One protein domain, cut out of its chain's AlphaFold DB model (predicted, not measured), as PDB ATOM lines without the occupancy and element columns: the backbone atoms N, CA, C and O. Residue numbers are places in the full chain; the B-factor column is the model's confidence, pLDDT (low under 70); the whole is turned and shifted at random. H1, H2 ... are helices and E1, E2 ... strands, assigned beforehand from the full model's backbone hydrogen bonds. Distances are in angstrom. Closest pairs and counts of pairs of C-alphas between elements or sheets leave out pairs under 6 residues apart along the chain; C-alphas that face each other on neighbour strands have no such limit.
ATOM      1  N   LEU A  70     138.834 163.439 159.448       92.69
ATOM      2  CA  LEU A  70     137.692 163.401 160.368       92.69
ATOM      3  C   LEU A  70     136.361 163.549 159.626       92.69
ATOM      4  O   LEU A  70     135.406 162.854 159.955       92.69
ATOM      5  N   VAL A  71     136.304 164.403 158.601       92.00
ATOM      6  CA  VAL A  71     135.113 164.559 157.751       92.00
ATOM      7  C   VAL A  71     134.763 163.237 157.055       92.00
ATOM      8  O   VAL A  71     133.626 162.777 157.142       92.00
ATOM      9  N   ASN A  72     135.752 162.560 156.466       92.38
ATOM     10  CA  ASN A  72     135.556 161.244 155.857       92.38
ATOM     11  C   ASN A  72     135.088 160.199 156.885       92.38
ATOM     12  O   ASN A  72     134.221 159.379 156.586       92.38
ATOM     13  N   GLN A  73     135.634 160.234 158.105       94.00
ATOM     14  CA  GLN A  73     135.229 159.329 159.182       94.00
ATOM     15  C   GLN A  73     133.776 159.567 159.621       94.00
ATOM     16  O   GLN A  73     133.067 158.600 159.912       94.00
ATOM     17  N   VAL A  74     133.312 160.823 159.629       94.50
ATOM     18  CA  VAL A  74     131.901 161.155 159.874       94.50
ATOM     19  C   VAL A  74     131.020 160.525 158.804       94.50
ATOM     20  O   VAL A  74     130.080 159.829 159.166       94.50
ATOM     21  N   TRP A  75     131.330 160.693 157.515       95.06
ATOM     22  CA  TRP A  75     130.525 160.113 156.431       95.06
ATOM     23  C   TRP A  75     130.439 158.581 156.515       95.06
ATOM     24  O   TRP A  75     129.347 158.020 156.459       95.06
ATOM     25  N   GLN A  76     131.563 157.900 156.754       94.25
ATOM     26  CA  GLN A  76     131.582 156.438 156.913       94.25
ATOM     27  C   GLN A  76     130.782 155.963 158.131       94.25
ATOM     28  O   GLN A  76     130.067 154.963 158.069       94.25
ATOM     29  N   THR A  77     130.911 156.660 159.262       96.12
ATOM     30  CA  THR A  77     130.196 156.292 160.493       96.12
ATOM     31  C   THR A  77     128.708 156.588 160.365       96.12
ATOM     32  O   THR A  77     127.894 155.796 160.826       96.12
ATOM     33  N   ASN A  78     128.352 157.686 159.698       96.00
ATOM     34  CA  ASN A  78     126.974 158.067 159.425       96.00
ATOM     35  C   ASN A  78     126.278 157.018 158.550       96.00
ATOM     36  O   ASN A  78     125.209 156.551 158.917       96.00
ATOM     37  N   SER A  79     126.933 156.546 157.483       96.56
ATOM     38  CA  SER A  79     126.403 155.454 156.657       96.56
ATOM     39  C   SER A  79     126.124 154.183 157.465       96.56
ATOM     40  O   SER A  79     125.043 153.604 157.376       96.56
ATOM     41  N   LYS A  80     127.057 153.781 158.337       96.81
ATOM     42  CA  LYS A  80     126.869 152.618 159.221       96.81
ATOM     43  C   LYS A  80     125.750 152.829 160.238       96.81
ATOM     44  O   LYS A  80     124.964 151.917 160.467       96.81
ATOM     45  N   ALA A  81     125.683 154.005 160.856       97.94
ATOM     46  CA  ALA A  81     124.642 154.330 161.825       97.94
ATOM     47  C   ALA A  81     123.257 154.268 161.170       97.94
ATOM     48  O   ALA A  81     122.384 153.565 161.672       97.94
ATOM     49  N   SER A  82     123.093 154.904 160.007       98.00
ATOM     50  CA  SER A  82     121.841 154.887 159.247       98.00
ATOM     51  C   SER A  82     121.463 153.489 158.766       98.00
ATOM     52  O   SER A  82     120.287 153.140 158.796       98.00
ATOM     53  N   TYR A  83     122.444 152.661 158.390       97.56
ATOM     54  CA  TYR A  83     122.208 151.257 158.059       97.56
ATOM     55  C   TYR A  83     121.562 150.502 159.234       97.56
ATOM     56  O   TYR A  83     120.495 149.906 159.086       97.56
ATOM     57  N   PHE A  84     122.168 150.554 160.425       97.75
ATOM     58  CA  PHE A  84     121.641 149.829 161.585       97.75
ATOM     59  C   PHE A  84     120.334 150.424 162.112       97.75
ATOM     60  O   PHE A  84     119.454 149.673 162.529       97.75
ATOM     61  N   GLU A  85     120.178 151.747 162.071       97.69
ATOM     62  CA  GLU A  85     118.948 152.427 162.477       97.69
ATOM     63  C   GLU A  85     117.763 152.014 161.593       97.69
ATOM     64  O   GLU A  85     116.723 151.600 162.108       97.69
ATOM     65  N   THR A  86     117.937 152.034 160.267       96.12
ATOM     66  CA  THR A  86     116.908 151.575 159.326       96.12
ATOM     67  C   THR A  86     116.641 150.080 159.469       96.12
ATOM     68  O   THR A  86     115.482 149.683 159.540       96.12
ATOM     69  N   GLY A  87     117.676 149.244 159.586       94.31
ATOM     70  CA  GLY A  87     117.489 147.810 159.821       94.31
ATOM     71  C   GLY A  87     116.655 147.530 161.077       94.31
ATOM     72  O   GLY A  87     115.691 146.770 161.023       94.31
ATOM     73  N   ASN A  88     116.964 148.208 162.185       95.38
ATOM     74  CA  ASN A  88     116.231 148.067 163.442       95.38
ATOM     75  C   ASN A  88     114.771 148.534 163.330       95.38
ATOM     76  O   ASN A  88     113.876 147.887 163.865       95.38
ATOM     77  N   GLN A  89     114.506 149.623 162.600       93.75
ATOM     78  CA  GLN A  89     113.142 150.098 162.357       93.75
ATOM     79  C   GLN A  89     112.288 149.041 161.636       93.75
ATOM     80  O   GLN A  89     111.151 148.788 162.038       93.75
ATOM     81  N   TYR A  90     112.824 148.424 160.581       91.31
ATOM     82  CA  TYR A  90     112.091 147.444 159.775       91.31
ATOM     83  C   TYR A  90     111.940 146.095 160.488       91.31
ATOM     84  O   TYR A  90     110.857 145.511 160.457       91.31
ATOM     85  N   ILE A  91     112.978 145.631 161.189       90.19
ATOM     86  CA  ILE A  91     112.899 144.424 162.025       90.19
ATOM     87  C   ILE A  91     111.909 144.632 163.176       90.19
ATOM     88  O   ILE A  91     111.055 143.781 163.397       90.19
ATOM     89  N   GLY A  92     111.942 145.778 163.859       90.12
ATOM     90  CA  GLY A  92     111.004 146.068 164.945       90.12
ATOM     91  C   GLY A  92     109.544 146.104 164.480       90.12
ATOM     92  O   GLY A  92     108.658 145.613 165.179       90.12
ATOM     93  N   SER A 152     102.988 143.320 151.516       90.38
ATOM     94  CA  SER A 152     102.853 144.772 151.714       90.38
ATOM     95  C   SER A 152     104.170 145.411 152.163       90.38
ATOM     96  O   SER A 152     104.526 146.502 151.716       90.38
ATOM     97  N   GLN A 153     104.934 144.716 153.008       90.69
ATOM     98  CA  GLN A 153     106.251 145.167 153.441       90.69
ATOM     99  C   GLN A 153     107.234 145.223 152.265       90.69
ATOM    100  O   GLN A 153     107.964 146.205 152.129       90.69
ATOM    101  N   LYS A 154     107.225 144.212 151.384       90.75
ATOM    102  CA  LYS A 154     108.044 144.196 150.163       90.75
ATOM    103  C   LYS A 154     107.687 145.354 149.222       90.75
ATOM    104  O   LYS A 154     108.587 146.029 148.727       90.75
ATOM    105  N   GLU A 155     106.399 145.626 149.015       91.50
ATOM    106  CA  GLU A 155     105.921 146.783 148.237       91.50
ATOM    107  C   GLU A 155     106.463 148.102 148.818       91.50
ATOM    108  O   GLU A 155     107.080 148.899 148.109       91.50
ATOM    109  N   SER A 156     106.320 148.290 150.136       92.25
ATOM    110  CA  SER A 156     106.791 149.485 150.841       92.25
ATOM    111  C   SER A 156     108.305 149.680 150.721       92.25
ATOM    112  O   SER A 156     108.763 150.797 150.472       92.25
ATOM    113  N   ILE A 157     109.089 148.600 150.826       93.25
ATOM    114  CA  ILE A 157     110.543 148.635 150.609       93.25
ATOM    115  C   ILE A 157     110.874 149.098 149.190       93.25
ATOM    116  O   ILE A 157     111.753 149.941 149.020       93.25
ATOM    117  N   ASN A 158     110.170 148.590 148.175       92.50
ATOM    118  CA  ASN A 158     110.396 148.991 146.786       92.50
ATOM    119  C   ASN A 158     110.085 150.479 146.567       92.50
ATOM    120  O   ASN A 158     110.883 151.187 145.950       92.50
ATOM    121  N   THR A 159     108.974 150.982 147.116       94.69
ATOM    122  CA  THR A 159     108.647 152.417 147.075       94.69
ATOM    123  C   THR A 159     109.723 153.255 147.762       94.69
ATOM    124  O   THR A 159     110.200 154.239 147.192       94.69
ATOM    125  N   GLN A 160     110.147 152.852 148.963       94.81
ATOM    126  CA  GLN A 160     111.155 153.576 149.729       94.81
ATOM    127  C   GLN A 160     112.512 153.581 149.016       94.81
ATOM    128  O   GLN A 160     113.178 154.614 148.971       94.81
ATOM    129  N   ARG A 161     112.905 152.458 148.407       95.38
ATOM    130  CA  ARG A 161     114.130 152.365 147.608       95.38
ATOM    131  C   ARG A 161     114.112 153.342 146.440       95.38
ATOM    132  O   ARG A 161     115.095 154.049 146.248       95.38
ATOM    133  N   ASN A 162     113.016 153.403 145.684       95.75
ATOM    134  CA  ASN A 162     112.903 154.325 144.551       95.75
ATOM    135  C   ASN A 162     113.043 155.785 145.011       95.75
ATOM    136  O   ASN A 162     113.843 156.528 144.447       95.75
ATOM    137  N   ALA A 163     112.371 156.160 146.104       96.81
ATOM    138  CA  ALA A 163     112.500 157.495 146.687       96.81
ATOM    139  C   ALA A 163     113.940 157.809 147.142       96.81
ATOM    140  O   ALA A 163     114.445 158.907 146.906       96.81
ATOM    141  N   MET A 164     114.632 156.843 147.759       96.62
ATOM    142  CA  MET A 164     116.039 156.996 148.147       96.62
ATOM    143  C   MET A 164     116.955 157.158 146.930       96.62
ATOM    144  O   MET A 164     117.862 157.986 146.965       96.62
ATOM    145  N   VAL A 165     116.719 156.415 145.845       97.00
ATOM    146  CA  VAL A 165     117.475 156.551 144.592       97.00
ATOM    147  C   VAL A 165     117.278 157.938 143.970       97.00
ATOM    148  O   VAL A 165     118.260 158.576 143.587       97.00
ATOM    149  N   ASP A 166     116.053 158.458 143.949       98.00
ATOM    150  CA  ASP A 166     115.771 159.817 143.467       98.00
ATOM    151  C   ASP A 166     116.464 160.889 144.321       98.00
ATOM    152  O   ASP A 166     117.033 161.863 143.803       98.00
ATOM    153  N   GLN A 167     116.487 160.690 145.640       98.12
ATOM    154  CA  GLN A 167     117.205 161.566 146.559       98.12
ATOM    155  C   GLN A 167     118.724 161.498 146.333       98.12
ATOM    156  O   GLN A 167     119.373 162.545 146.273       98.12
ATOM    157  N   ILE A 168     119.294 160.305 146.128       97.81
ATOM    158  CA  ILE A 168     120.710 160.121 145.769       97.81
ATOM    159  C   ILE A 168     121.041 160.882 144.480       97.81
ATOM    160  O   ILE A 168     122.037 161.605 144.438       97.81
ATOM    161  N   ASN A 169     120.204 160.778 143.448       97.94
ATOM    162  CA  ASN A 169     120.405 161.469 142.171       97.94
ATOM    163  C   ASN A 169     120.387 162.999 142.331       97.94
ATOM    164  O   ASN A 169     121.236 163.710 141.777       97.94
ATOM    165  N   THR A 170     119.462 163.512 143.144       98.44
ATOM    166  CA  THR A 170     119.347 164.945 143.456       98.44
ATOM    167  C   THR A 170     120.570 165.461 144.220       98.44
ATOM    168  O   THR A 170     121.142 166.501 143.871       98.44
ATOM    169  N   LEU A 171     121.015 164.718 145.238       98.25
ATOM    170  CA  LEU A 171     122.211 165.046 146.016       98.25
ATOM    171  C   LEU A 171     123.470 164.998 145.147       98.25
ATOM    172  O   LEU A 171     124.281 165.918 145.201       98.25
ATOM    173  N   SER A 172     123.603 163.986 144.291       97.56
ATOM    174  CA  SER A 172     124.742 163.826 143.377       97.56
ATOM    175  C   SER A 172     124.849 164.989 142.392       97.56
ATOM    176  O   SER A 172     125.926 165.556 142.211       97.56
ATOM    177  N   THR A 173     123.717 165.408 141.819       97.94
ATOM    178  CA  THR A 173     123.642 166.588 140.941       97.94
ATOM    179  C   THR A 173     124.041 167.856 141.693       97.94
ATOM    180  O   THR A 173     124.873 168.629 141.221       97.94
ATOM    181  N   SER A 174     123.528 168.031 142.912       98.00
ATOM    182  CA  SER A 174     123.865 169.182 143.752       98.00
ATOM    183  C   SER A 174     125.358 169.219 144.095       98.00
ATOM    184  O   SER A 174     125.983 170.276 144.020       98.00
ATOM    185  N   ILE A 175     125.970 168.077 144.418       97.19
ATOM    186  CA  ILE A 175     127.412 167.976 144.689       97.19
ATOM    187  C   ILE A 175     128.226 168.374 143.449       97.19
ATOM    188  O   ILE A 175     129.183 169.141 143.578       97.19
ATOM    189  N   ALA A 176     127.838 167.915 142.256       96.06
ATOM    190  CA  ALA A 176     128.483 168.298 140.999       96.06
ATOM    191  C   ALA A 176     128.377 169.815 140.723       96.06
ATOM    192  O   ALA A 176     129.360 170.455 140.332       96.06
ATOM    193  N   ASP A 177     127.222 170.420 141.010       96.69
ATOM    194  CA  ASP A 177     127.024 171.868 140.909       96.69
ATOM    195  C   ASP A 177     127.885 172.644 141.912       96.69
ATOM    196  O   ASP A 177     128.470 173.678 141.572       96.69
ATOM    197  N   TYR A 178     128.012 172.152 143.147       96.00
ATOM    198  CA  TYR A 178     128.908 172.752 144.136       96.00
ATOM    199  C   TYR A 178     130.378 172.601 143.745       96.00
ATOM    200  O   TYR A 178     131.130 173.561 143.895       96.00
ATOM    201  N   ASN A 179     130.788 171.468 143.169       95.31
ATOM    202  CA  ASN A 179     132.126 171.312 142.593       95.31
ATOM    203  C   ASN A 179     132.402 172.384 141.530       95.31
ATOM    204  O   ASN A 179     133.461 173.018 141.554       95.31
ATOM    205  N   LYS A 180     131.433 172.650 140.645       94.31
ATOM    206  CA  LYS A 180     131.533 173.733 139.658       94.31
ATOM    207  C   LYS A 180     131.671 175.102 140.330       94.31
ATOM    208  O   LYS A 180     132.634 175.805 140.040       94.31
ATOM    209  N   LYS A 181     130.781 175.453 141.265       94.50
ATOM    210  CA  LYS A 181     130.808 176.745 141.982       94.50
ATOM    211  C   LYS A 181     132.114 176.972 142.748       94.50
ATOM    212  O   LYS A 181     132.628 178.085 142.747       94.50
ATOM    213  N   ILE A 182     132.647 175.933 143.394       93.25
ATOM    214  CA  ILE A 182     133.929 175.987 144.114       93.25
ATOM    215  C   ILE A 182     135.065 176.256 143.129       93.25
ATOM    216  O   ILE A 182     135.846 177.175 143.356       93.25
ATOM    217  N   THR A 183     135.113 175.510 142.021       92.06
ATOM    218  CA  THR A 183     136.136 175.690 140.979       92.06
ATOM    219  C   THR A 183     136.097 177.110 140.410       92.06
ATOM    220  O   THR A 183     137.132 177.762 140.293       92.06
ATOM    221  N   ASP A 184     134.903 177.612 140.089       91.75
ATOM    222  CA  ASP A 184     134.723 178.941 139.505       91.75
ATOM    223  C   ASP A 184     135.119 180.041 140.519       91.75
ATOM    224  O   ASP A 184     135.855 180.966 140.170       91.75
ATOM    225  N   MET A 185     134.730 179.908 141.796       91.25
ATOM    226  CA  MET A 185     135.135 180.825 142.875       91.25
ATOM    227  C   MET A 185     136.660 180.848 143.064       91.25
ATOM    228  O   MET A 185     137.264 181.918 143.118       91.25
ATOM    229  N   GLU A 186     137.300 179.680 143.122       89.75
ATOM    230  CA  GLU A 186     138.748 179.566 143.337       89.75
ATOM    231  C   GLU A 186     139.554 180.064 142.133       89.75
ATOM    232  O   GLU A 186     140.607 180.672 142.318       89.75
ATOM    233  N   SER A 187     139.029 179.918 140.911       88.69
ATOM    234  CA  SER A 187     139.665 180.448 139.695       88.69
ATOM    235  C   SER A 187     139.807 181.977 139.691       88.69
ATOM    236  O   SER A 187     140.693 182.517 139.034       88.69
ATOM    237  N   THR A 188     138.963 182.673 140.460       89.19
ATOM    238  CA  THR A 188     139.008 184.135 140.635       89.19
ATOM    239  C   THR A 188     139.727 184.563 141.920       89.19
ATOM    240  O   THR A 188     139.760 185.750 142.238       89.19
ATOM    241  N   GLY A 189     140.312 183.615 142.666       84.62
ATOM    242  CA  GLY A 189     140.965 183.867 143.954       84.62
ATOM    243  C   GLY A 189     139.997 184.108 145.120       84.62
ATOM    244  O   GLY A 189     140.410 184.601 146.169       84.62
ATOM    245  N   GLY A 190     138.708 183.795 144.951       87.00
ATOM    246  CA  GLY A 190     137.678 183.998 145.968       87.00
ATOM    247  C   GLY A 190     137.693 182.956 147.094       87.00
ATOM    248  O   GLY A 190     138.240 181.862 146.967       87.00
ATOM    249  N   ASN A 191     137.043 183.280 148.216       88.50
ATOM    250  CA  ASN A 191     136.892 182.362 149.350       88.50
ATOM    251  C   ASN A 191     135.761 181.349 149.094       88.50
ATOM    252  O   ASN A 191     134.582 181.697 149.136       88.50
ATOM    253  N   SER A 192     136.121 180.080 148.899       91.50
ATOM    254  CA  SER A 192     135.192 178.967 148.666       91.50
ATOM    255  C   SER A 192     134.777 178.208 149.937       91.50
ATOM    256  O   SER A 192     134.036 177.231 149.840       91.50
ATOM    257  N   SER A 193     135.216 178.629 151.132       91.12
ATOM    258  CA  SER A 193     135.057 177.854 152.379       91.12
ATOM    259  C   SER A 193     133.601 177.477 152.677       91.12
ATOM    260  O   SER A 193     133.317 176.326 152.984       91.12
ATOM    261  N   VAL A 194     132.661 178.414 152.505       91.06
ATOM    262  CA  VAL A 194     131.224 178.155 152.734       91.06
ATOM    263  C   VAL A 194     130.650 177.185 151.695       91.06
ATOM    264  O   VAL A 194     129.850 176.320 152.034       91.06
ATOM    265  N   LEU A 195     131.086 177.287 150.435       93.88
ATOM    266  CA  LEU A 195     130.664 176.363 149.378       93.88
ATOM    267  C   LEU A 195     131.184 174.944 149.646       93.88
ATOM    268  O   LEU A 195     130.476 173.971 149.396       93.88
ATOM    269  N   ARG A 196     132.406 174.826 150.182       93.25
ATOM    270  CA  ARG A 196     132.990 173.549 150.612       93.25
ATOM    271  C   ARG A 196     132.213 172.942 151.784       93.25
ATOM    272  O   ARG A 196     131.935 171.750 151.739       93.25
ATOM    273  N   ASP A 197     131.799 173.745 152.765       93.88
ATOM    274  CA  ASP A 197     130.952 173.285 153.881       93.88
ATOM    275  C   ASP A 197     129.585 172.784 153.392       93.88
ATOM    276  O   ASP A 197     129.142 171.705 153.776       93.88
ATOM    277  N   GLN A 198     128.943 173.514 152.473       94.81
ATOM    278  CA  GLN A 198     127.670 173.095 151.877       94.81
ATOM    279  C   GLN A 198     127.808 171.795 151.078       94.81
ATOM    280  O   GLN A 198     126.965 170.908 151.195       94.81
ATOM    281  N   ARG A 199     128.890 171.641 150.304       95.62
ATOM    282  CA  ARG A 199     129.188 170.386 149.602       95.62
ATOM    283  C   ARG A 199     129.390 169.227 150.577       95.62
ATOM    284  O   ARG A 199     128.875 168.142 150.331       95.62
ATOM    285  N   ASP A 200     130.118 169.445 151.668       95.50
ATOM    286  CA  ASP A 200     130.385 168.402 152.660       95.50
ATOM    287  C   ASP A 200     129.112 167.959 153.400       95.50
ATOM    288  O   ASP A 200     128.956 166.771 153.693       95.50
ATOM    289  N   GLU A 201     128.173 168.876 153.651       95.19
ATOM    290  CA  GLU A 201     126.859 168.541 154.209       95.19
ATOM    291  C   GLU A 201     126.006 167.739 153.212       95.19
ATOM    292  O   GLU A 201     125.360 166.768 153.602       95.19
ATOM    293  N   LEU A 202     126.054 168.058 151.913       97.31
ATOM    294  CA  LEU A 202     125.390 167.245 150.884       97.31
ATOM    295  C   LEU A 202     125.976 165.832 150.807       97.31
ATOM    296  O   LEU A 202     125.230 164.861 150.701       97.31
ATOM    297  N   VAL A 203     127.302 165.696 150.902       96.94
ATOM    298  CA  VAL A 203     127.961 164.383 150.975       96.94
ATOM    299  C   VAL A 203     127.552 163.643 152.247       96.94
ATOM    300  O   VAL A 203     127.319 162.439 152.204       96.94
ATOM    301  N   LYS A 204     127.410 164.340 153.379       96.56
ATOM    302  CA  LYS A 204     126.915 163.732 154.617       96.56
ATOM    303  C   LYS A 204     125.486 163.211 154.448       96.56
ATOM    304  O   LYS A 204     125.240 162.058 154.789       96.56
ATOM    305  N   GLN A 205     124.578 163.990 153.863       97.56
ATOM    306  CA  GLN A 205     123.221 163.529 153.547       97.56
ATOM    307  C   GLN A 205     123.228 162.338 152.584       97.56
ATOM    308  O   GLN A 205     122.479 161.386 152.776       97.56
ATOM    309  N   LEU A 206     124.114 162.347 151.587       97.62
ATOM    310  CA  LEU A 206     124.288 161.225 150.668       97.62
ATOM    311  C   LEU A 206     124.790 159.971 151.402       97.62
ATOM    312  O   LEU A 206     124.285 158.880 151.154       97.62
ATOM    313  N   SER A 207     125.720 160.135 152.349       97.06
ATOM    314  CA  SER A 207     126.268 159.032 153.148       97.06
ATOM    315  C   SER A 207     125.227 158.352 154.040       97.06
ATOM    316  O   SER A 207     125.359 157.167 154.324       97.06
ATOM    317  N   THR A 208     124.174 159.071 154.453       97.75
ATOM    318  CA  THR A 208     123.013 158.480 155.138       97.75
ATOM    319  C   THR A 208     122.344 157.434 154.241       97.75
ATOM    320  O   THR A 208     122.006 156.348 154.700       97.75
ATOM    321  N   LEU A 209     122.184 157.729 152.947       97.69
ATOM    322  CA  LEU A 209     121.438 156.891 152.004       97.69
ATOM    323  C   LEU A 209     122.249 155.690 151.507       97.69
ATOM    324  O   LEU A 209     121.695 154.599 151.390       97.69
ATOM    325  N   ALA A 210     123.540 155.885 151.227       96.44
ATOM    326  CA  ALA A 210     124.434 154.859 150.693       96.44
ATOM    327  C   ALA A 210     125.877 155.051 151.187       96.44
ATOM    328  O   ALA A 210     126.293 156.156 151.527       96.44
ATOM    329  N   ASP A 211     126.663 153.979 151.205       95.12
ATOM    330  CA  ASP A 211     128.094 154.036 151.493       95.12
ATOM    331  C   ASP A 211     128.854 154.626 150.298       95.12
ATOM    332  O   ASP A 211     128.829 154.107 149.173       95.12
ATOM    333  N   VAL A 212     129.538 155.738 150.560       94.88
ATOM    334  CA  VAL A 212     130.246 156.527 149.555       94.88
ATOM    335  C   VAL A 212     131.681 156.790 149.978       94.88
ATOM    336  O   VAL A 212     131.998 157.030 151.144       94.88
ATOM    337  N   LYS A 213     132.571 156.792 148.992       93.56
ATOM    338  CA  LYS A 213     133.976 157.162 149.141       93.56
ATOM    339  C   LYS A 213     134.212 158.469 148.417       93.56
ATOM    340  O   LYS A 213     133.875 158.603 147.246       93.56
ATOM    341  N   VAL A 214     134.821 159.417 149.115       93.62
ATOM    342  CA  VAL A 214     135.137 160.727 148.555       93.62
ATOM    343  C   VAL A 214     136.639 160.885 148.445       93.62
ATOM    344  O   VAL A 214     137.383 160.621 149.390       93.62
ATOM    345  N   THR A 215     137.066 161.341 147.277       90.50
ATOM    346  CA  THR A 215     138.443 161.728 146.989       90.50
ATOM    347  C   THR A 215     138.438 163.162 146.472       90.50
ATOM    348  O   THR A 215     137.596 163.520 145.652       90.50
ATOM    349  N   ASP A 216     139.332 164.000 146.995       85.00
ATOM    350  CA  ASP A 216     139.546 165.359 146.487       85.00
ATOM    351  C   ASP A 216     140.741 165.308 145.538       85.00
ATOM    352  O   ASP A 216     141.859 165.009 145.962       85.00
ATOM    353  N   ASP A 217     140.492 165.536 144.253       72.25
ATOM    354  CA  ASP A 217     141.533 165.539 143.225       72.25
ATOM    355  C   ASP A 217     142.214 166.916 143.082       72.25
ATOM    356  O   ASP A 217     143.127 167.084 142.271       72.25
ATOM    357  N   GLY A 218     141.796 167.905 143.884       69.81
ATOM    358  CA  GLY A 218     142.330 169.263 143.924       69.81
ATOM    359  C   GLY A 218     141.953 170.122 142.714       69.81
ATOM    360  O   GLY A 218     141.476 171.239 142.892       69.81
ATOM    361  N   SER A 219     142.164 169.629 141.489       62.78
ATOM    362  CA  SER A 219     141.987 170.389 140.243       62.78
ATOM    363  C   SER A 219     140.602 170.269 139.601       62.78
ATOM    364  O   SER A 219     140.197 171.166 138.862       62.78
ATOM    365  N   SER A 220     139.881 169.175 139.839       64.75
ATOM    366  CA  SER A 220     138.581 168.863 139.223       64.75
ATOM    367  C   SER A 220     137.425 168.783 140.232       64.75
ATOM    368  O   SER A 220     136.261 168.777 139.822       64.75
ATOM    369  N   GLY A 221     137.721 168.835 141.532       81.44
ATOM    370  CA  GLY A 221     136.768 168.851 142.635       81.44
ATOM    371  C   GLY A 221     136.664 167.497 143.339       81.44
ATOM    372  O   GLY A 221     137.547 166.649 143.273       81.44
ATOM    373  N   TYR A 222     135.566 167.273 144.059       89.06
ATOM    374  CA  TYR A 222     135.338 165.958 144.654       89.06
ATOM    375  C   TYR A 222     134.955 164.933 143.593       89.06
ATOM    376  O   TYR A 222     134.045 165.164 142.791       89.06
ATOM    377  N   THR A 223     135.577 163.766 143.680       94.00
ATOM    378  CA  THR A 223     135.067 162.531 143.099       94.00
ATOM    379  C   THR A 223     134.408 161.715 144.206       94.00
ATOM    380  O   THR A 223     135.057 161.346 145.188       94.00
ATOM    381  N   VAL A 224     133.106 161.472 144.056       94.69
ATOM    382  CA  VAL A 224     132.297 160.643 144.952       94.69
ATOM    383  C   VAL A 224     132.013 159.330 144.244       94.69
ATOM    384  O   VAL A 224     131.371 159.307 143.195       94.69
ATOM    385  N   SER A 225     132.475 158.235 144.825       94.44
ATOM    386  CA  SER A 225     132.299 156.888 144.296       94.44
ATOM    387  C   SER A 225     131.448 156.051 145.239       94.44
ATOM    388  O   SER A 225     131.528 156.195 146.458       94.44
ATOM    389  N   MET A 226     130.678 155.130 144.676       92.31
ATOM    390  CA  MET A 226     130.024 154.062 145.429       92.31
ATOM    391  C   MET A 226     131.081 153.160 146.092       92.31
ATOM    392  O   MET A 226     132.247 153.145 145.685       92.31
ATOM    393  N   ALA A 227     130.689 152.359 147.085       83.12
ATOM    394  CA  ALA A 227     131.601 151.464 147.808       83.12
ATOM    395  C   ALA A 227     132.458 150.551 146.896       83.12
ATOM    396  O   ALA A 227     133.631 150.294 147.207       83.12
ATOM    397  N   ASN A 228     131.901 150.130 145.750       81.62
ATOM    398  CA  ASN A 228     132.552 149.303 144.724       81.62
ATOM    399  C   ASN A 228     133.505 150.072 143.781       81.62
ATOM    400  O   ASN A 228     134.062 149.479 142.862       81.62
ATOM    401  N   GLY A 229     133.690 151.378 143.995       87.12
ATOM    402  CA  GLY A 229     134.591 152.236 143.227       87.12
ATOM    403  C   GLY A 229     133.962 152.915 142.010       87.12
ATOM    404  O   GLY A 229     134.627 153.739 141.388       87.12
ATOM    405  N   GLN A 230     132.698 152.631 141.678       91.19
ATOM    406  CA  GLN A 230     132.046 153.265 140.529       91.19
ATOM    407  C   GLN A 230     131.716 154.739 140.820       91.19
ATOM    408  O   GLN A 230     131.193 155.034 141.898       91.19
ATOM    409  N   PRO A 231     132.022 155.680 139.907       92.69
ATOM    410  CA  PRO A 231     131.850 157.107 140.157       92.69
ATOM    411  C   PRO A 231     130.372 157.498 140.099       92.69
ATOM    412  O   PRO A 231     129.719 157.356 139.069       92.69
ATOM    413  N   LEU A 232     129.859 158.040 141.200       94.56
ATOM    414  CA  LEU A 232     128.540 158.664 141.265       94.56
ATOM    415  C   LEU A 232     128.630 160.161 140.937       94.56
ATOM    416  O   LEU A 232     127.754 160.710 140.277       94.56
ATOM    417  N   VAL A 233     129.719 160.817 141.338       95.81
ATOM    418  CA  VAL A 233     130.077 162.176 140.921       95.81
ATOM    419  C   VAL A 233     131.552 162.190 140.553       95.81
ATOM    420  O   VAL A 233     132.381 161.732 141.334       95.81
ATOM    421  N   SER A 234     131.891 162.751 139.396       93.88
ATOM    422  CA  SER A 234     133.278 163.021 139.004       93.88
ATOM    423  C   SER A 234     133.379 164.483 138.599       93.88
ATOM    424  O   SER A 234     132.915 164.886 137.528       93.88
ATOM    425  N   GLY A 235     133.949 165.302 139.483       90.31
ATOM    426  CA  GLY A 235     134.041 166.745 139.288       90.31
ATOM    427  C   GLY A 235     132.674 167.384 139.035       90.31
ATOM    428  O   GLY A 235     131.825 167.420 139.921       90.31
ATOM    429  N   LYS A 236     132.449 167.900 137.823       91.62
ATOM    430  CA  LYS A 236     131.223 168.633 137.441       91.62
ATOM    431  C   LYS A 236     130.125 167.738 136.845       91.62
ATOM    432  O   LYS A 236     129.116 168.256 136.381       91.62
ATOM    433  N   VAL A 237     130.331 166.420 136.805       93.81
ATOM    434  CA  VAL A 237     129.398 165.456 136.204       93.81
ATOM    435  C   VAL A 237     128.844 164.533 137.282       93.81
ATOM    436  O   VAL A 237     129.612 163.939 138.040       93.81
ATOM    437  N   ALA A 238     127.520 164.392 137.320       96.25
ATOM    438  CA  ALA A 238     126.814 163.429 138.158       96.25
ATOM    439  C   ALA A 238     126.315 162.244 137.319       96.25
ATOM    440  O   ALA A 238     125.873 162.412 136.179       96.25
ATOM    441  N   GLY A 239     126.399 161.047 137.891       95.50
ATOM    442  CA  GLY A 239     125.756 159.845 137.384       95.50
ATOM    443  C   GLY A 239     124.280 159.786 137.768       95.50
ATOM    444  O   GLY A 239     123.795 160.569 138.583       95.50
ATOM    445  N   GLN A 240     123.577 158.832 137.170       96.25
ATOM    446  CA  GLN A 240     122.188 158.514 137.468       96.25
ATOM    447  C   GLN A 240     122.096 157.079 137.962       96.25
ATOM    448  O   GLN A 240     122.442 156.136 137.253       96.25
ATOM    449  N   LEU A 241     121.627 156.935 139.189       95.88
ATOM    450  CA  LEU A 241     121.301 155.669 139.810       95.88
ATOM    451  C   LEU A 241     119.860 155.286 139.447       95.88
ATOM    452  O   LEU A 241     118.979 156.146 139.399       95.88
ATOM    453  N   SER A 242     119.615 154.004 139.207       95.50
ATOM    454  CA  SER A 242     118.289 153.446 138.953       95.50
ATOM    455  C   SER A 242     118.121 152.155 139.744       95.50
ATOM    456  O   SER A 242     119.014 151.306 139.761       95.50
ATOM    457  N   ALA A 243     116.985 152.021 140.427       94.31
ATOM    458  CA  ALA A 243     116.567 150.766 141.031       94.31
ATOM    459  C   ALA A 243     115.627 150.028 140.076       94.31
ATOM    460  O   ALA A 243     114.761 150.634 139.444       94.31
ATOM    461  N   GLY A 244     115.786 148.712 140.003       90.88
ATOM    462  CA  GLY A 244     114.948 147.841 139.194       90.88
ATOM    463  C   GLY A 244     114.702 146.502 139.874       90.88
ATOM    464  O   GLY A 244     115.045 146.294 141.041       90.88
ATOM    465  N   GLN A 245     114.102 145.589 139.118       89.69
ATOM    466  CA  GLN A 245     113.993 144.181 139.476       89.69
ATOM    467  C   GLN A 245     114.458 143.325 138.294       89.69
ATOM    468  O   GLN A 245     114.302 143.723 137.138       89.69
ATOM    469  N   ASP A 246     115.068 142.177 138.578       86.88
ATOM    470  CA  ASP A 246     115.388 141.176 137.562       86.88
ATOM    471  C   ASP A 246     114.148 140.342 137.176       86.88
ATOM    472  O   ASP A 246     113.054 140.515 137.715       86.88
ATOM    473  N   ALA A 247     114.317 139.405 136.238       82.44
ATOM    474  CA  ALA A 247     113.241 138.514 135.792       82.44
ATOM    475  C   ALA A 247     112.681 137.599 136.903       82.44
ATOM    476  O   ALA A 247     111.595 137.050 136.747       82.44
ATOM    477  N   ASN A 248     113.410 137.444 138.012       80.44
ATOM    478  CA  ASN A 248     113.010 136.653 139.172       80.44
ATOM    479  C   ASN A 248     112.389 137.528 140.281       80.44
ATOM    480  O   ASN A 248     112.035 137.013 141.341       80.44
ATOM    481  N   GLY A 249     112.254 138.841 140.063       81.06
ATOM    482  CA  GLY A 249     111.735 139.785 141.052       81.06
ATOM    483  C   GLY A 249     112.732 140.141 142.159       81.06
ATOM    484  O   GLY A 249     112.308 140.621 143.219       81.06
ATOM    485  N   ASN A 250     114.031 139.898 141.941       84.94
ATOM    486  CA  ASN A 250     115.095 140.344 142.835       84.94
ATOM    487  C   ASN A 250     115.456 141.791 142.538       84.94
ATOM    488  O   ASN A 250     115.617 142.191 141.388       84.94
ATOM    489  N   SER A 251     115.655 142.552 143.600       88.69
ATOM    490  CA  SER A 251     116.042 143.953 143.555       88.69
ATOM    491  C   SER A 251     117.410 144.150 142.895       88.69
ATOM    492  O   SER A 251     118.397 143.537 143.299       88.69
ATOM    493  N   THR A 252     117.477 145.036 141.902       91.94
ATOM    494  CA  THR A 252     118.705 145.398 141.182       91.94
ATOM    495  C   THR A 252     118.989 146.890 141.296       91.94
ATOM    496  O   THR A 252     118.092 147.704 141.525       91.94
ATOM    497  N   LEU A 253     120.264 147.250 141.151       94.25
ATOM    498  CA  LEU A 253     120.726 148.630 141.186       94.25
ATOM    499  C   LEU A 253     121.697 148.858 140.026       94.25
ATOM    500  O   LEU A 253     122.701 148.151 139.910       94.25
ATOM    501  N   THR A 254     121.411 149.835 139.171       94.88
ATOM    502  CA  THR A 254     122.287 150.224 138.063       94.88
ATOM    503  C   THR A 254     122.700 151.679 138.185       94.88
ATOM    504  O   THR A 254     121.951 152.529 138.661       94.88
ATOM    505  N   LEU A 255     123.930 151.968 137.777       95.62
ATOM    506  CA  LEU A 255     124.494 153.306 137.740       95.62
ATOM    507  C   LEU A 255     124.905 153.627 136.315       95.62
ATOM    508  O   LEU A 255     125.804 152.999 135.757       95.62
ATOM    509  N   LYS A 256     124.284 154.654 135.752       96.12
ATOM    510  CA  LYS A 256     124.681 155.240 134.484       96.12
ATOM    511  C   LYS A 256     125.590 156.432 134.738       96.12
ATOM    512  O   LYS A 256     125.181 157.410 135.358       96.12
ATOM    513  N   PHE A 257     126.807 156.382 134.216       94.50
ATOM    514  CA  PHE A 257     127.744 157.499 134.264       94.50
ATOM    515  C   PHE A 257     128.208 157.840 132.849       94.50
ATOM    516  O   PHE A 257     128.882 157.049 132.186       94.50
ATOM    517  N   SER A 258     127.845 159.036 132.372       90.25
ATOM    518  CA  SER A 258     128.042 159.439 130.974       90.25
ATOM    519  C   SER A 258     127.407 158.424 129.999       90.25
ATOM    520  O   SER A 258     126.190 158.233 130.026       90.25
ATOM    521  N   THR A 259     128.195 157.766 129.145       89.81
ATOM    522  CA  THR A 259     127.736 156.737 128.196       89.81
ATOM    523  C   THR A 259     127.816 155.311 128.740       89.81
ATOM    524  O   THR A 259     127.381 154.391 128.055       89.81
ATOM    525  N   SER A 260     128.400 155.113 129.923       92.38
ATOM    526  CA  SER A 260     128.610 153.787 130.512       92.38
ATOM    527  C   SER A 260     127.524 153.464 131.531       92.38
ATOM    528  O   SER A 260     127.043 154.352 132.236       92.38
ATOM    529  N   GLU A 261     127.170 152.188 131.631       94.06
ATOM    530  CA  GLU A 261     126.224 151.669 132.615       94.06
ATOM    531  C   GLU A 261     126.874 150.526 133.395       94.06
ATOM    532  O   GLU A 261     127.539 149.662 132.821       94.06
ATOM    533  N   PHE A 262     126.707 150.549 134.713       92.75
ATOM    534  CA  PHE A 262     127.322 149.615 135.644       92.75
ATOM    535  C   PHE A 262     126.249 148.979 136.518       92.75
ATOM    536  O   PHE A 262     125.457 149.679 137.146       92.75
ATOM    537  N   THR A 263     126.258 147.654 136.627       91.25
ATOM    538  CA  THR A 263     125.486 146.957 137.660       91.25
ATOM    539  C   THR A 263     126.205 147.098 138.996       91.25
ATOM    540  O   THR A 263     127.406 146.835 139.104       91.25
ATOM    541  N   LEU A 264     125.477 147.532 140.018       90.00
ATOM    542  CA  LEU A 264     125.990 147.687 141.371       90.00
ATOM    543  C   LEU A 264     125.518 146.541 142.262       90.00
ATOM    544  O   LEU A 264     124.518 145.884 141.979       90.00
ATOM    545  N   ASN A 265     126.225 146.341 143.376       87.56
ATOM    546  CA  ASN A 265     125.675 145.567 144.480       87.56
ATOM    547  C   ASN A 265     124.521 146.381 145.098       87.56
ATOM    548  O   ASN A 265     124.773 147.511 145.529       87.56
ATOM    549  N   PRO A 266     123.288 145.849 145.150       85.69
ATOM    550  CA  PRO A 266     122.171 146.543 145.780       85.69
ATOM    551  C   PRO A 266     122.352 146.739 147.294       85.69
ATOM    552  O   PRO A 266     121.776 147.673 147.850       85.69
ATOM    553  N   SER A 267     123.196 145.928 147.950       86.19
ATOM    554  CA  SER A 267     123.693 146.186 149.308       86.19
ATOM    555  C   SER A 267     124.721 147.324 149.264       86.19
ATOM    556  O   SER A 267     125.937 147.133 149.335       86.19
ATOM    557  N   ALA A 268     124.222 148.539 149.039       88.06
ATOM    558  CA  ALA A 268     125.026 149.739 148.823       88.06
ATOM    559  C   ALA A 268     125.371 150.482 150.126       88.06
ATOM    560  O   ALA A 268     125.730 151.653 150.066       88.06
ATOM    561  N   GLY A 269     125.245 149.838 151.294       92.88
ATOM    562  CA  GLY A 269     125.384 150.476 152.610       92.88
ATOM    563  C   GLY A 269     124.322 151.551 152.882       92.88
ATOM    564  O   GLY A 269     123.363 151.685 152.124       92.88
ATOM    565  N   GLY A 270     124.470 152.312 153.970       96.06
ATOM    566  CA  GLY A 270     123.470 153.303 154.380       96.06
ATOM    567  C   GLY A 270     122.068 152.705 154.538       96.06
ATOM    568  O   GLY A 270     121.897 151.505 154.768       96.06
ATOM    569  N   GLN A 271     121.047 153.542 154.375       97.12
ATOM    570  CA  GLN A 271     119.657 153.088 154.405       97.12
ATOM    571  C   GLN A 271     119.318 152.139 153.243       97.12
ATOM    572  O   GLN A 271     118.574 151.179 153.439       97.12
ATOM    573  N   LEU A 272     119.878 152.360 152.048       95.31
ATOM    574  CA  LEU A 272     119.575 151.552 150.862       95.31
ATOM    575  C   LEU A 272     120.050 150.100 151.022       95.31
ATOM    576  O   LEU A 272     119.310 149.167 150.708       95.31
ATOM    577  N   GLY A 273     121.253 149.915 151.567       95.06
ATOM    578  CA  GLY A 273     121.790 148.601 151.907       95.06
ATOM    579  C   GLY A 273     120.974 147.908 152.992       95.06
ATOM    580  O   GLY A 273     120.660 146.735 152.843       95.06
ATOM    581  N   ALA A 274     120.546 148.635 154.031       96.31
ATOM    582  CA  ALA A 274     119.728 148.060 155.100       96.31
ATOM    583  C   ALA A 274     118.387 147.528 154.586       96.31
ATOM    584  O   ALA A 274     117.965 146.440 154.971       96.31
ATOM    585  N   LEU A 275     117.734 148.268 153.683       95.06
ATOM    586  CA  LEU A 275     116.498 147.821 153.043       95.06
ATOM    587  C   LEU A 275     116.704 146.565 152.192       95.06
ATOM    588  O   LEU A 275     115.864 145.670 152.216       95.06
ATOM    589  N   TYR A 276     117.802 146.501 151.437       94.81
ATOM    590  CA  TYR A 276     118.116 145.339 150.609       94.81
ATOM    591  C   TYR A 276     118.450 144.098 151.448       94.81
ATOM    592  O   TYR A 276     117.917 143.018 151.186       94.81
ATOM    593  N   ASP A 277     119.282 144.250 152.476       94.94
ATOM    594  CA  ASP A 277     119.687 143.146 153.348       94.94
ATOM    595  C   ASP A 277     118.500 142.651 154.197       94.94
ATOM    596  O   ASP A 277     118.340 141.448 154.404       94.94
ATOM    597  N   TYR A 278     117.602 143.550 154.624       94.75
ATOM    598  CA  TYR A 278     116.340 143.175 155.269       94.75
ATOM    599  C   TYR A 278     115.402 142.415 154.320       94.75
ATOM    600  O   TYR A 278     114.843 141.389 154.710       94.75
ATOM    601  N   GLU A 279     115.229 142.895 153.081       93.62
ATOM    602  CA  GLU A 279     114.376 142.242 152.080       93.62
ATOM    603  C   GLU A 279     114.874 140.827 151.758       93.62
ATOM    604  O   GLU A 279     114.106 139.869 151.821       93.62
TER     605      GLU A 279
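AT A GLANCE: This is residues 70 to 92 and 152 to 279 of the 360 residues of the protein "Flagellar hook-associated protein 1" of Citrobacter koseri (UniProt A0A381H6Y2). What shape appears first? Two small three-stranded sheets stand one after the other along the long helix H2, which covers part of each. H3 and H4, nearly in line end to end, run beside H2, and H1 runs along both, making a bundle of four helices. What are its parts and size? The printed part has 151 residues with four named helices and six named strands, in the order H1 H2 H3 E1 E2 E3 E4 E5 E6 H4, class mixed, helices and strands. The antiparallel sheets E1 E2 E3 and E4 E5 E6 are meanders, each strand the antiparallel neighbour of the one before. The whole is compact, with a radius of gyration of the C-alphas of 16.0 A and spans of 55 by 34 by 21 A.

IN THESE COORDINATES: Where are the strands? E1 is residues 212 to 216, E2 222 to 226, E3 231 to 234, E4 240 to 245, E5 251 to 257, 20.2 A long, and E6 260 to 264. Where are the helices? H2, residues 152 to 187, is 52.7 A long, H1, residues 70 to 92, 32.2 A, H3, residues 193 to 209, 25.0 A, and H4, residues 270 to 279, 14.5 A. H1 begins with C-alpha 70 at (137.692, 163.401, 160.368), and H4 ends with C-alpha 279 at (114.376, 142.242, 152.080).

HOW THE PARTS SIT: How do the strands pair? Within hydrogen-bond range, at 2.8 A each, are N 213 and O 225 in the hairpin E1 and E2, N 224 and O 233 in E2 and E3, N 242 and O 254 in E4 and E5, and N 262 and O 255 in E5 and E6. Which helices are on the sheets? H2 and H3 are on the same face of the sheet E1 E2 E3, two layers, helices on one face of a sheet; the closest C-alphas of H2 and E3, Ser 172 and Val 233, are 6.1 A apart. H2 is also on the sheet E4 E5 E6, again two layers, at a height over the sheet of 7.5 A. How do the helices meet? H2 and H3, a helical hairpin, touch at a shallow tilt of 18 degrees, their closest C-alphas, Ile 175 and Arg 199, 5.8 A apart. H1 touches H4, the closest C-alphas being Ser 79 and Gly 270 at 4.3 A, and H3 and H4 touch only at their ends. Every O i to N i+4 pair is within hydrogen-bond range in H1, H2 and H4, and 12 of 13 in H3.

THE WHOLE: How far does it reach? The two C-alphas farthest apart, Ser 152 and Gly 189, are 55.1 A apart. Is it unbroken and sure? Residues 93 to 151 are not printed, C-alphas 92 and 152 being 15.6 A apart across the cut, and the links printed whole are tight. Residues 218 to 220 have pLDDT under 70.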